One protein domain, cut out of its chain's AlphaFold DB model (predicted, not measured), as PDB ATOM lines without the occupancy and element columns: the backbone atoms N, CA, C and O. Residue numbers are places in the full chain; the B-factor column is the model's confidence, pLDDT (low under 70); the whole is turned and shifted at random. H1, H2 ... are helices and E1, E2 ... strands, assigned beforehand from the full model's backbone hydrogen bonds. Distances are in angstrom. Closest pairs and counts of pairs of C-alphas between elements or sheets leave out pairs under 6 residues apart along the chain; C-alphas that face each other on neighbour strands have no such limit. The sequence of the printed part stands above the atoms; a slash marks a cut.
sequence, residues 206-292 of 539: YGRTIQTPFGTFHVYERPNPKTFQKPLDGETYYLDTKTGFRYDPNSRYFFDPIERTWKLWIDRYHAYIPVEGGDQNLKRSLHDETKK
ATOM      1  N   TYR A 206     -42.139 -63.025 -42.046       50.22
ATOM      2  CA  TYR A 206     -42.227 -64.349 -42.640       50.22
ATOM      3  C   TYR A 206     -41.526 -64.236 -43.999       50.22
ATOM      4  O   TYR A 206     -41.793 -63.287 -44.736       50.22
ATOM      5  N   GLY A 207     -40.668 -65.191 -44.374       48.84
ATOM      6  CA  GLY A 207     -39.908 -65.167 -45.643       48.84
ATOM      7  C   GLY A 207     -40.754 -65.230 -46.929       48.84
ATOM      8  O   GLY A 207     -40.245 -65.536 -48.001       48.84
ATOM      9  N   ARG A 208     -42.062 -64.980 -46.822       68.55
ATOM     10  CA  ARG A 208     -43.053 -64.915 -47.889       68.55
ATOM     11  C   ARG A 208     -43.291 -63.454 -48.259       68.55
ATOM     12  O   ARG A 208     -43.521 -62.611 -47.392       68.55
ATOM     13  N   THR A 209     -43.322 -63.172 -49.554       81.89
ATOM     14  CA  THR A 209     -43.849 -61.908 -50.075       81.89
ATOM     15  C   THR A 209     -45.312 -62.047 -50.477       81.89
ATOM     16  O   THR A 209     -45.714 -63.093 -50.986       81.89
ATOM     17  N   ILE A 210     -46.091 -60.979 -50.329       76.42
ATOM     18  CA  ILE A 210     -47.470 -60.867 -50.808       76.42
ATOM     19  C   ILE A 210     -47.555 -59.885 -51.981       76.42
ATOM     20  O   ILE A 210     -46.870 -58.861 -52.001       76.42
ATOM     21  N   GLN A 211     -48.408 -60.192 -52.960       82.85
ATOM     22  CA  GLN A 211     -48.760 -59.266 -54.036       82.85
ATOM     23  C   GLN A 211     -49.936 -58.383 -53.615       82.85
ATOM     24  O   GLN A 211     -50.947 -58.878 -53.117       82.85
ATOM     25  N   THR A 212     -49.817 -57.075 -53.837       83.23
ATOM     26  CA  THR A 212     -50.842 -56.079 -53.491       83.23
ATOM     27  C   THR A 212     -51.073 -55.115 -54.665       83.23
ATOM     28  O   THR A 212     -50.199 -54.995 -55.527       83.23
ATOM     29  N   PRO A 213     -52.175 -54.338 -54.684       83.20
ATOM     30  CA  PRO A 213     -52.389 -53.254 -55.654       83.20
ATOM     31  C   PRO A 213     -51.323 -52.140 -55.635       83.20
ATOM     32  O   PRO A 213     -51.375 -51.230 -56.457       83.20
ATOM     33  N   PHE A 214     -50.376 -52.185 -54.693       84.61
ATOM     34  CA  PHE A 214     -49.295 -51.211 -54.532       84.61
ATOM     35  C   PHE A 214     -47.905 -51.803 -54.819       84.61
ATOM     36  O   PHE A 214     -46.913 -51.105 -54.627       84.61
ATOM     37  N   GLY A 215     -47.828 -53.071 -55.243       82.47
ATOM     38  CA  GLY A 215     -46.583 -53.812 -55.461       82.47
ATOM     39  C   GLY A 215     -46.425 -55.036 -54.550       82.47
ATOM     40  O   GLY A 215     -47.351 -55.433 -53.833       82.47
ATOM     41  N   THR A 216     -45.238 -55.640 -54.603       82.07
ATOM     42  CA  THR A 216     -44.851 -56.818 -53.816       82.07
ATOM     43  C   THR A 216     -44.206 -56.393 -52.493       82.07
ATOM     44  O   THR A 216     -43.246 -55.628 -52.513       82.07
ATOM     45  N   PHE A 217     -44.680 -56.908 -51.354       85.43
ATOM     46  CA  PHE A 217     -44.151 -56.566 -50.019       85.43
ATOM     47  C   PHE A 217     -43.903 -57.812 -49.165       85.43
ATOM     48  O   PHE A 217     -44.497 -58.861 -49.406       85.43
ATOM     49  N   HIS A 218     -43.038 -57.710 -48.153       84.79
ATOM     50  CA  HIS A 218     -42.852 -58.773 -47.161       84.79
ATOM     51  C   HIS A 218     -44.046 -58.862 -46.204       84.79
ATOM     52  O   HIS A 218     -44.650 -57.845 -45.854       84.79
ATOM     53  N   VAL A 219     -44.367 -60.084 -45.778       84.27
ATOM     54  CA  VAL A 219     -45.412 -60.363 -44.788       84.27
ATOM     55  C   VAL A 219     -44.796 -60.366 -43.390       84.27
ATOM     56  O   VAL A 219     -43.827 -61.082 -43.152       84.27
ATOM     57  N   TYR A 220     -45.369 -59.616 -42.454       88.00
ATOM     58  CA  TYR A 220     -44.907 -59.504 -41.066       88.00
ATOM     59  C   TYR A 220     -45.990 -59.964 -40.080       88.00
ATOM     60  O   TYR A 220     -47.162 -60.124 -40.431       88.00
ATOM     61  N   GLU A 221     -45.614 -60.150 -38.815       85.72
ATOM     62  CA  GLU A 221     -46.588 -60.211 -37.722       85.72
ATOM     63  C   GLU A 221     -47.352 -58.876 -37.602       85.72
ATOM     64  O   GLU A 221     -46.818 -57.810 -37.914       85.72
ATOM     65  N   ARG A 222     -48.602 -58.916 -37.119       89.83
ATOM     66  CA  ARG A 222     -49.381 -57.704 -36.837       89.83
ATOM     67  C   ARG A 222     -48.694 -56.876 -35.733       89.83
ATOM     68  O   ARG A 222     -48.548 -57.392 -34.623       89.83
ATOM     69  N   PRO A 223     -48.327 -55.602 -35.977       90.46
ATOM     70  CA  PRO A 223     -47.770 -54.735 -34.948       90.46
ATOM     71  C   PRO A 223     -48.737 -54.514 -33.788       90.46
ATOM     72  O   PRO A 223     -49.955 -54.449 -33.960       90.46
ATOM     73  N   ASN A 224     -48.169 -54.318 -32.602       88.39
ATOM     74  CA  ASN A 224     -48.909 -53.970 -31.402       88.39
ATOM     75  C   ASN A 224     -48.297 -52.711 -30.767       88.39
ATOM     76  O   ASN A 224     -47.373 -52.830 -29.964       88.39
ATOM     77  N   PRO A 225     -48.812 -51.505 -31.071       87.91
ATOM     78  CA  PRO A 225     -48.321 -50.256 -30.483       87.91
ATOM     79  C   PRO A 225     -48.263 -50.227 -28.949       87.91
ATOM     80  O   PRO A 225     -47.495 -49.458 -28.375       87.91
ATOM     81  N   LYS A 226     -49.029 -51.092 -28.271       84.69
ATOM     82  CA  LYS A 226     -49.037 -51.234 -26.807       84.69
ATOM     83  C   LYS A 226     -47.781 -51.943 -26.260       84.69
ATOM     84  O   LYS A 226     -47.568 -51.905 -25.053       84.69
ATOM     85  N   THR A 227     -46.952 -52.557 -27.114       86.06
ATOM     86  CA  THR A 227     -45.663 -53.190 -26.749       86.06
ATOM     87  C   THR A 227     -44.436 -52.443 -27.280       86.06
ATOM     88  O   THR A 227     -43.326 -52.953 -27.160       86.06
ATOM     89  N   PHE A 228     -44.603 -51.270 -27.897       91.19
ATOM     90  CA  PHE A 228     -43.479 -50.486 -28.418       91.19
ATOM     91  C   PHE A 228     -42.770 -49.713 -27.304       91.19
ATOM     92  O   PHE A 228     -43.399 -49.229 -26.358       91.19
ATOM     93  N   GLN A 229     -41.453 -49.578 -27.430       86.73
ATOM     94  CA  GLN A 229     -40.638 -48.863 -26.460       86.73
ATOM     95  C   GLN A 229     -40.920 -47.361 -26.565       86.73
ATOM     96  O   GLN A 229     -40.775 -46.754 -27.629       86.73
ATOM     97  N   LYS A 230     -41.324 -46.756 -25.444       79.15
ATOM     98  CA  LYS A 230     -41.377 -45.298 -25.318       79.15
ATOM     99  C   LYS A 230     -39.945 -44.752 -25.318       79.15
ATOM    100  O   LYS A 230     -39.117 -45.306 -24.588       79.15
ATOM    101  N   PRO A 231     -39.645 -43.697 -26.088       69.90
ATOM    102  CA  PRO A 231     -38.363 -43.016 -25.982       69.90
ATOM    103  C   PRO A 231     -38.249 -42.307 -24.626       69.90
ATOM    104  O   PRO A 231     -39.260 -41.998 -23.987       69.90
ATOM    105  N   LEU A 232     -37.015 -42.033 -24.204       59.44
ATOM    106  CA  LEU A 232     -36.753 -41.079 -23.130       59.44
ATOM    107  C   LEU A 232     -36.706 -39.659 -23.720       59.44
ATOM    108  O   LEU A 232     -36.280 -39.476 -24.857       59.44
ATOM    109  N   ASP A 233     -37.180 -38.692 -22.937       54.98
ATOM    110  CA  ASP A 233     -37.057 -37.240 -23.105       54.98
ATOM    111  C   ASP A 233     -37.151 -36.670 -24.536       54.98
ATOM    112  O   ASP A 233     -36.167 -36.368 -25.206       54.98
ATOM    113  N   GLY A 234     -38.389 -36.389 -24.958       63.91
ATOM    114  CA  GLY A 234     -38.690 -35.401 -26.004       63.91
ATOM    115  C   GLY A 234     -39.040 -35.948 -27.390       63.91
ATOM    116  O   GLY A 234     -39.727 -35.256 -28.141       63.91
ATOM    117  N   GLU A 235     -38.655 -37.180 -27.737       66.08
ATOM    118  CA  GLU A 235     -39.130 -37.799 -28.983       66.08
ATOM    119  C   GLU A 235     -40.629 -38.164 -28.901       66.08
ATOM    120  O   GLU A 235     -41.117 -38.705 -27.910       66.08
ATOM    121  N   THR A 236     -41.374 -37.913 -29.981       81.14
ATOM    122  CA  THR A 236     -42.820 -38.201 -30.084       81.14
ATOM    123  C   THR A 236     -43.144 -39.588 -30.653       81.14
ATOM    124  O   THR A 236     -44.313 -39.981 -30.687       81.14
ATOM    125  N   TYR A 237     -42.128 -40.333 -31.099       85.93
ATOM    126  CA  TYR A 237     -42.272 -41.586 -31.841       85.93
ATOM    127  C   TYR A 237     -41.874 -42.799 -30.995       85.93
ATOM    128  O   TYR A 237     -40.835 -42.803 -30.347       85.93
ATOM    129  N   TYR A 238     -42.688 -43.850 -31.031       90.30
ATOM    130  CA  TYR A 238     -42.485 -45.088 -30.277       90.30
ATOM    131  C   TYR A 238     -41.656 -46.065 -31.117       90.30
ATOM    132  O   TYR A 238     -41.929 -46.228 -32.305       90.30
ATOM    133  N   LEU A 239     -40.672 -46.744 -30.531       90.61
ATOM    134  CA  LEU A 239     -39.840 -47.707 -31.259       90.61
ATOM    135  C   LEU A 239     -40.482 -49.101 -31.251       90.61
ATOM    136  O   LEU A 239     -40.619 -49.725 -30.195       90.61
ATOM    137  N   ASP A 240     -40.832 -49.617 -32.431       92.39
ATOM    138  CA  ASP A 240     -41.104 -51.042 -32.600       92.39
ATOM    139  C   ASP A 240     -39.777 -51.805 -32.579       92.39
ATOM    140  O   ASP A 240     -39.031 -51.818 -33.557       92.39
ATOM    141  N   THR A 241     -39.489 -52.462 -31.458       86.01
ATOM    142  CA  THR A 241     -38.263 -53.246 -31.284       86.01
ATOM    143  C   THR A 241     -38.199 -54.471 -32.196       86.01
ATOM    144  O   THR A 241     -37.112 -55.017 -32.358       86.01
ATOM    145  N   LYS A 242     -39.310 -54.891 -32.830       86.29
ATOM    146  CA  LYS A 242     -39.301 -55.973 -33.828       86.29
ATOM    147  C   LYS A 242     -38.783 -55.491 -35.182       86.29
ATOM    148  O   LYS A 242     -37.806 -56.027 -35.691       86.29
ATOM    149  N   THR A 243     -39.424 -54.480 -35.768       89.93
ATOM    150  CA  THR A 243     -39.066 -53.985 -37.113       89.93
ATOM    151  C   THR A 243     -37.953 -52.937 -37.131       89.93
ATOM    152  O   THR A 243     -37.379 -52.680 -38.185       89.93
ATOM    153  N   GLY A 244     -37.663 -52.300 -35.993       89.91
ATOM    154  CA  GLY A 244     -36.827 -51.101 -35.919       89.91
ATOM    155  C   GLY A 244     -37.533 -49.823 -36.397       89.91
ATOM    156  O   GLY A 244     -36.896 -48.773 -36.484       89.91
ATOM    157  N   PHE A 245     -38.829 -49.880 -36.725       93.15
ATOM    158  CA  PHE A 245     -39.581 -48.723 -37.210       93.15
ATOM    159  C   PHE A 245     -40.025 -47.800 -36.067       93.15
ATOM    160  O   PHE A 245     -40.345 -48.237 -34.959       93.15
ATOM    161  N   ARG A 246     -40.093 -46.499 -36.357       92.00
ATOM    162  CA  ARG A 246     -40.551 -45.454 -35.430       92.00
ATOM    163  C   ARG A 246     -42.029 -45.138 -35.694       92.00
ATOM    164  O   ARG A 246     -42.366 -44.545 -36.714       92.00
ATOM    165  N   TYR A 247     -42.915 -45.557 -34.798       93.72
ATOM    166  CA  TYR A 247     -44.368 -45.387 -34.889       93.72
ATOM    167  C   TYR A 247     -44.833 -44.028 -34.342       93.72
ATOM    168  O   TYR A 247     -44.495 -43.656 -33.219       93.72
ATOM    169  N   ASP A 248     -45.659 -43.313 -35.104       90.82
ATOM    170  CA  ASP A 248     -46.330 -42.083 -34.670       90.82
ATOM    171  C   ASP A 248     -47.748 -42.374 -34.144       90.82
ATOM    172  O   ASP A 248     -48.610 -42.763 -34.933       90.82
ATOM    173  N   PRO A 249     -48.060 -42.117 -32.858       85.53
ATOM    174  CA  PRO A 249     -49.416 -42.274 -32.329       85.53
ATOM    175  C   PRO A 249     -50.487 -41.434 -33.045       85.53
ATOM    176  O   PRO A 249     -51.656 -41.823 -33.043       85.53
ATOM    177  N   ASN A 250     -50.110 -40.298 -33.642       84.27
ATOM    178  CA  ASN A 250     -51.046 -39.321 -34.200       84.27
ATOM    179  C   ASN A 250     -51.532 -39.729 -35.599       84.27
ATOM    180  O   ASN A 250     -52.733 -39.893 -35.820       84.27
ATOM    181  N   SER A 251     -50.611 -39.931 -36.545       86.71
ATOM    182  CA  SER A 251     -50.931 -40.415 -37.898       86.71
ATOM    183  C   SER A 251     -51.174 -41.926 -37.962       86.71
ATOM    184  O   SER A 251     -51.888 -42.389 -38.856       86.71
ATOM    185  N   ARG A 252     -50.606 -42.679 -37.007       89.97
ATOM    186  CA  ARG A 252     -50.467 -44.149 -36.987       89.97
ATOM    187  C   ARG A 252     -49.586 -44.724 -38.101       89.97
ATOM    188  O   ARG A 252     -49.656 -45.916 -38.399       89.97
ATOM    189  N   TYR A 253     -48.736 -43.886 -38.694       93.17
ATOM    190  CA  TYR A 253     -47.689 -44.318 -39.613       93.17
ATOM    191  C   TYR A 253     -46.438 -44.814 -38.875       93.17
ATOM    192  O   TYR A 253     -46.209 -44.525 -37.701       93.17
ATOM    193  N   PHE A 254     -45.616 -45.551 -39.615       94.51
ATOM    194  CA  PHE A 254     -44.353 -46.142 -39.199       94.51
ATOM    195  C   PHE A 254     -43.247 -45.560 -40.079       94.51
ATOM    196  O   PHE A 254     -43.279 -45.733 -41.295       94.51
ATOM    197  N   PHE A 255     -42.281 -44.857 -39.500       92.60
ATOM    198  CA  PHE A 255     -41.098 -44.397 -40.221       92.60
ATOM    199  C   PHE A 255     -40.034 -45.496 -40.232       92.60
ATOM    200  O   PHE A 255     -39.594 -45.956 -39.175       92.60
ATOM    201  N   ASP A 256     -39.620 -45.899 -41.429       91.34
ATOM    202  CA  ASP A 256     -38.515 -46.824 -41.657       91.34
ATOM    203  C   ASP A 256     -37.189 -46.035 -41.666       91.34
ATOM    204  O   ASP A 256     -36.990 -45.210 -42.560       91.34
ATOM    205  N   PRO A 257     -36.267 -46.245 -40.707       82.31
ATOM    206  CA  PRO A 257     -35.010 -45.499 -40.653       82.31
ATOM    207  C   PRO A 257     -33.978 -45.940 -41.707       82.31
ATOM    208  O   PRO A 257     -33.029 -45.195 -41.964       82.31
ATOM    209  N   ILE A 258     -34.150 -47.119 -42.315       81.17
ATOM    210  CA  ILE A 258     -33.254 -47.689 -43.330       81.17
ATOM    211  C   ILE A 258     -33.626 -47.127 -44.706       81.17
ATOM    212  O   ILE A 258     -32.786 -46.539 -45.384       81.17
ATOM    213  N   GLU A 259     -34.898 -47.243 -45.097       84.39
ATOM    214  CA  GLU A 259     -35.411 -46.650 -46.340       84.39
ATOM    215  C   GLU A 259     -35.596 -45.127 -46.249       84.39
ATOM    216  O   GLU A 259     -35.625 -44.450 -47.276       84.39
ATOM    217  N   ARG A 260     -35.728 -44.587 -45.029       89.34
ATOM    218  CA  ARG A 260     -36.120 -43.195 -44.732       89.34
ATOM    219  C   ARG A 260     -37.513 -42.833 -45.261       89.34
ATOM    220  O   ARG A 260     -37.779 -41.673 -45.576       89.34
ATOM    221  N   THR A 261     -38.400 -43.822 -45.351       87.84
ATOM    222  CA  THR A 261     -39.770 -43.694 -45.867       87.84
ATOM    223  C   THR A 261     -40.800 -43.771 -44.743       87.84
ATOM    224  O   THR A 261     -40.642 -44.503 -43.765       87.84
ATOM    225  N   TRP A 262     -41.906 -43.041 -44.892       91.96
ATOM    226  CA  TRP A 262     -43.107 -43.302 -44.098       91.96
ATOM    227  C   TRP A 262     -43.877 -44.471 -44.708       91.96
ATOM    228  O   TRP A 262     -44.161 -44.480 -45.907       91.96
ATOM    229  N   LYS A 263     -44.253 -45.434 -43.871       94.57
ATOM    230  CA  LYS A 263     -45.039 -46.623 -44.207       94.57
ATOM    231  C   LYS A 263     -46.325 -46.655 -43.383       94.57
ATOM    232  O   LYS A 263     -46.385 -46.166 -42.258       94.57
ATOM    233  N   LEU A 264     -47.365 -47.256 -43.944       94.01
ATOM    234  CA  LEU A 264     -48.611 -47.585 -43.260       94.01
ATOM    235  C   LEU A 264     -48.733 -49.107 -43.135       94.01
ATOM    236  O   LEU A 264     -48.302 -49.846 -44.022       94.01
ATOM    237  N   TRP A 265     -49.290 -49.585 -42.023       94.23
ATOM    238  CA  TRP A 265     -49.690 -50.987 -41.898       94.23
ATOM    239  C   TRP A 265     -50.985 -51.192 -42.693       94.23
ATOM    240  O   TRP A 265     -51.924 -50.408 -42.542       94.23
ATOM    241  N   ILE A 266     -51.049 -52.234 -43.529       92.84
ATOM    242  CA  ILE A 266     -52.320 -52.724 -44.080       92.84
ATOM    243  C   ILE A 266     -52.565 -54.130 -43.563       92.84
ATOM    244  O   ILE A 266     -51.942 -55.093 -44.014       92.84
ATOM    245  N   ASP A 267     -53.544 -54.251 -42.673       91.80
ATOM    246  CA  ASP A 267     -53.851 -55.519 -42.020       91.80
ATOM    247  C   ASP A 267     -54.305 -56.600 -43.010       91.80
ATOM    248  O   ASP A 267     -53.852 -57.737 -42.939       91.80
ATOM    249  N   ARG A 268     -55.088 -56.209 -44.029       89.31
ATOM    250  CA  ARG A 268     -55.542 -57.074 -45.137       89.31
ATOM    251  C   ARG A 268     -54.395 -57.765 -45.891       89.31
ATOM    252  O   ARG A 268     -54.620 -58.806 -46.503       89.31
ATOM    253  N   TYR A 269     -53.194 -57.188 -45.875       90.76
ATOM    254  CA  TYR A 269     -52.013 -57.737 -46.545       90.76
ATOM    255  C   TYR A 269     -50.925 -58.198 -45.568       90.76
ATOM    256  O   TYR A 269     -49.915 -58.731 -46.015       90.76
ATOM    257  N   HIS A 270     -51.114 -58.005 -44.258       90.43
ATOM    258  CA  HIS A 270     -50.092 -58.245 -43.238       90.43
ATOM    259  C   HIS A 270     -48.727 -57.615 -43.593       90.43
ATOM    260  O   HIS A 270     -47.675 -58.224 -43.393       90.43
ATOM    261  N   ALA A 271     -48.743 -56.405 -44.161       92.26
ATOM    262  CA  ALA A 271     -47.563 -55.767 -44.737       92.26
ATOM    263  C   ALA A 271     -47.479 -54.269 -44.414       92.26
ATOM    264  O   ALA A 271     -48.491 -53.563 -44.350       92.26
ATOM    265  N   TYR A 272     -46.244 -53.781 -44.287       94.21
ATOM    266  CA  TYR A 272     -45.926 -52.356 -44.271       94.21
ATOM    267  C   TYR A 272     -45.732 -51.856 -45.700       94.21
ATOM    268  O   TYR A 272     -44.863 -52.341 -46.422       94.21
ATOM    269  N   ILE A 273     -46.530 -50.870 -46.098       92.01
ATOM    270  CA  ILE A 273     -46.548 -50.329 -47.460       92.01
ATOM    271  C   ILE A 273     -46.199 -48.839 -47.388       92.01
ATOM    272  O   ILE A 273     -46.792 -48.141 -46.562       92.01
ATOM    273  N   PRO A 274     -45.273 -48.314 -48.216       91.78
ATOM    274  CA  PRO A 274     -44.964 -46.886 -48.249       91.78
ATOM    275  C   PRO A 274     -46.221 -46.025 -48.400       91.78
ATOM    276  O   PRO A 274     -47.129 -46.364 -49.163       91.78
ATOM    277  N   VAL A 275     -46.283 -44.898 -47.694       89.20
ATOM    278  CA  VAL A 275     -47.377 -43.922 -47.818       89.20
ATOM    279  C   VAL A 275     -47.391 -43.337 -49.235       89.20
ATOM    280  O   VAL A 275     -48.454 -43.182 -49.832       89.20
ATOM    281  N   GLU A 276     -46.215 -43.094 -49.811       84.86
ATOM    282  CA  GLU A 276     -46.021 -42.508 -51.141       84.86
ATOM    283  C   GLU A 276     -46.332 -43.486 -52.295       84.86
ATOM    284  O   GLU A 276     -46.297 -44.707 -52.137       84.86
ATOM    285  N   GLY A 277     -46.669 -42.946 -53.474       76.31
ATOM    286  CA  GLY A 277     -46.998 -43.718 -54.685       76.31
ATOM    287  C   GLY A 277     -48.326 -44.498 -54.632       76.31
ATOM    288  O   GLY A 277     -49.002 -44.546 -53.601       76.31
ATOM    289  N   GLY A 278     -48.698 -45.130 -55.751       76.56
ATOM    290  CA  GLY A 278     -49.899 -45.976 -55.879       76.56
ATOM    291  C   GLY A 278     -51.241 -45.244 -55.700       76.56
ATOM    292  O   GLY A 278     -51.289 -44.018 -55.602       76.56
ATOM    293  N   ASP A 279     -52.348 -45.998 -55.645       84.61
ATOM    294  CA  ASP A 279     -53.677 -45.423 -55.391       84.61
ATOM    295  C   ASP A 279     -53.814 -44.949 -53.934       84.61
ATOM    296  O   ASP A 279     -54.009 -45.720 -52.992       84.61
ATOM    297  N   GLN A 280     -53.748 -43.631 -53.777       86.69
ATOM    298  CA  GLN A 280     -53.867 -42.924 -52.509       86.69
ATOM    299  C   GLN A 280     -55.262 -43.025 -51.867       86.69
ATOM    300  O   GLN A 280     -55.371 -42.923 -50.646       86.69
ATOM    301  N   ASN A 281     -56.329 -43.238 -52.643       85.97
ATOM    302  CA  ASN A 281     -57.677 -43.433 -52.104       85.97
ATOM    303  C   ASN A 281     -57.822 -44.838 -51.514       85.97
ATOM    304  O   ASN A 281     -58.281 -44.979 -50.378       85.97
ATOM    305  N   LEU A 282     -57.351 -45.861 -52.233       87.66
ATOM    306  CA  LEU A 282     -57.334 -47.233 -51.730       87.66
ATOM    307  C   LEU A 282     -56.412 -47.374 -50.506       87.66
ATOM    308  O   LEU A 282     -56.815 -47.993 -49.522       87.66
ATOM    309  N   LYS A 283     -55.227 -46.736 -50.507       90.98
ATOM    310  CA  LYS A 283     -54.344 -46.675 -49.323       90.98
ATOM    311  C   LYS A 283     -55.042 -46.060 -48.112       90.98
ATOM    312  O   LYS A 283     -54.991 -46.648 -47.036       90.98
ATOM    313  N   ARG A 284     -55.729 -44.918 -48.279       90.27
ATOM    314  CA  ARG A 284     -56.519 -44.295 -47.199       90.27
ATOM    315  C   ARG A 284     -57.597 -45.239 -46.664       90.27
ATOM    316  O   ARG A 284     -57.603 -45.499 -45.467       90.27
ATOM    317  N   SER A 285     -58.429 -45.823 -47.531       91.45
ATOM    318  CA  SER A 285     -59.506 -46.736 -47.114       91.45
ATOM    319  C   SER A 285     -58.982 -47.941 -46.327       91.45
ATOM    320  O   SER A 285     -59.498 -48.255 -45.257       91.45
ATOM    321  N   LEU A 286     -57.922 -48.594 -46.814       92.16
ATOM    322  CA  LEU A 286     -57.327 -49.767 -46.165       92.16
ATOM    323  C   LEU A 286     -56.597 -49.419 -44.856       92.16
ATOM    324  O   LEU A 286     -56.583 -50.216 -43.912       92.16
ATOM    325  N   HIS A 287     -56.023 -48.219 -44.761       90.74
ATOM    326  CA  HIS A 287     -55.466 -47.712 -43.513       90.74
ATOM    327  C   HIS A 287     -56.576 -47.368 -42.503       90.74
ATOM    328  O   HIS A 287     -56.452 -47.704 -41.330       90.74
ATOM    329  N   ASP A 288     -57.696 -46.788 -42.937       89.41
ATOM    330  CA  ASP A 288     -58.841 -46.472 -42.071       89.41
ATOM    331  C   ASP A 288     -59.665 -47.711 -41.662       89.41
ATOM    332  O   ASP A 288     -60.336 -47.688 -40.629       89.41
ATOM    333  N   GLU A 289     -59.589 -48.821 -42.406       88.23
ATOM    334  CA  GLU A 289     -59.948 -50.159 -41.906       88.23
ATOM    335  C   GLU A 289     -58.997 -50.586 -40.779       88.23
ATOM    336  O   GLU A 289     -59.437 -50.921 -39.680       88.23
ATOM    337  N   THR A 290     -57.688 -50.501 -41.023       86.27
ATOM    338  CA  THR A 290     -56.634 -50.909 -40.080       86.27
ATOM    339  C   THR A 290     -56.678 -50.121 -38.757       86.27
ATOM    340  O   THR A 290     -56.494 -50.693 -37.682       86.27
ATOM    341  N   LYS A 291     -57.019 -48.825 -38.791       86.21
ATOM    342  CA  LYS A 291     -57.185 -47.972 -37.596       86.21
ATOM    343  C   LYS A 291     -58.294 -48.429 -36.635       86.21
ATOM    344  O   LYS A 291     -58.302 -47.969 -35.493       86.21
ATOM    345  N   LYS A 292     -59.222 -49.284 -37.074       85.00
ATOM    346  CA  LYS A 292     -60.353 -49.784 -36.267       85.00
ATOM    347  C   LYS A 292     -60.016 -51.060 -35.481       85.00
ATOM    348  O   LYS A 292     -60.896 -51.626 -34.844       85.00
TER     349      LYS A 292
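What this domain is: This is residues 206 to 292 of the 539 residues of the protein "OCRE domain-containing protein" of Strongyloides stercoralis (UniProt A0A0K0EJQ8). A small, staggered three-strand antiparallel sheet, E3, E4 and E5, makes the middle, with the two-strand hairpin E1 and E2 beside its E5 edge and the one helix, H1, grazing it near the end of E4. From the E3 side, a long stretch with no named element, residues 221 to 253, loops far out and gives the shape its length, opposite the hairpin's turn. The printed part has 87 residues, under half of them in named elements, which follow along the chain as E1 E2 E3 E4 E5 H1; the class is mixed, helices and strands. It is compact, with a radius of gyration of the C-alphas of 12.8 A, and spans 39 by 28 by 25 A.

How they stand to each other: Start at residues 206 to 212, strand E1, and go over a tight link to residues 215 to 220, strand E2. They are a hairpin, antiparallel at 144 degrees; N 210 and O 217, 2.8 A apart, are within hydrogen-bond range. Further on, residues 238 to 239 pair antiparallel with residues 246 to 247, and these pair antiparallel with residues 254 to 255 of E3, residues 254 to 256. E3 opens a meander, each strand the antiparallel neighbour of the one before, which runs on through E4, residues 261 to 266, and E5, residues 271 to 274. E3 and E4 are a hairpin at 134 degrees, with N 254 and O 263 at 2.8 A. E4 and E5 are a hairpin at 141 degrees, with N 264 and O 273 at 2.8 A. The pairing is staggered: E4 pairs with E3 over residues 261 to 263 and with E5 over residues 263 to 266. Now compare E2 with E5: their closest C-alphas, those of Val 219 and Ala 271, are 5.1 A apart. Last comes H1, residues 280 to 290, which is on the sheet but only grazes it with residues 283 to 290; its closest C-alpha pair with E4 is Ile 266 and His 287, 5.9 A. In H1 every O i to N i+4 pair is within hydrogen-bond range. E1 and E2 are both apart from H1 and from E4.

Where its parts are: Find C-alpha 206 at (-42.227, -64.349, -42.640); from there E1 runs 16.1 A to Thr 212. E2 runs 15.6 A from Gly 215 to Tyr 220. E3 is short, Phe 254 to Asp 256. E4 begins at C-alpha 261, (-39.770, -43.694, -45.867), and runs 15.6 A to Ile 266. E5 goes from Ala 271 to Pro 274. H1 runs 15.0 A from Gln 280 to C-alpha 290 at (-56.634, -50.909, -40.080).

The domain as a whole: The two C-alphas farthest apart are those of Gln 211 and Asp 233, 39.7 A. The printed part has no cut; the link from E2 to E3, 33 residues, is long. Confidence is under 70 at residues 206 to 208 and 231 to 235.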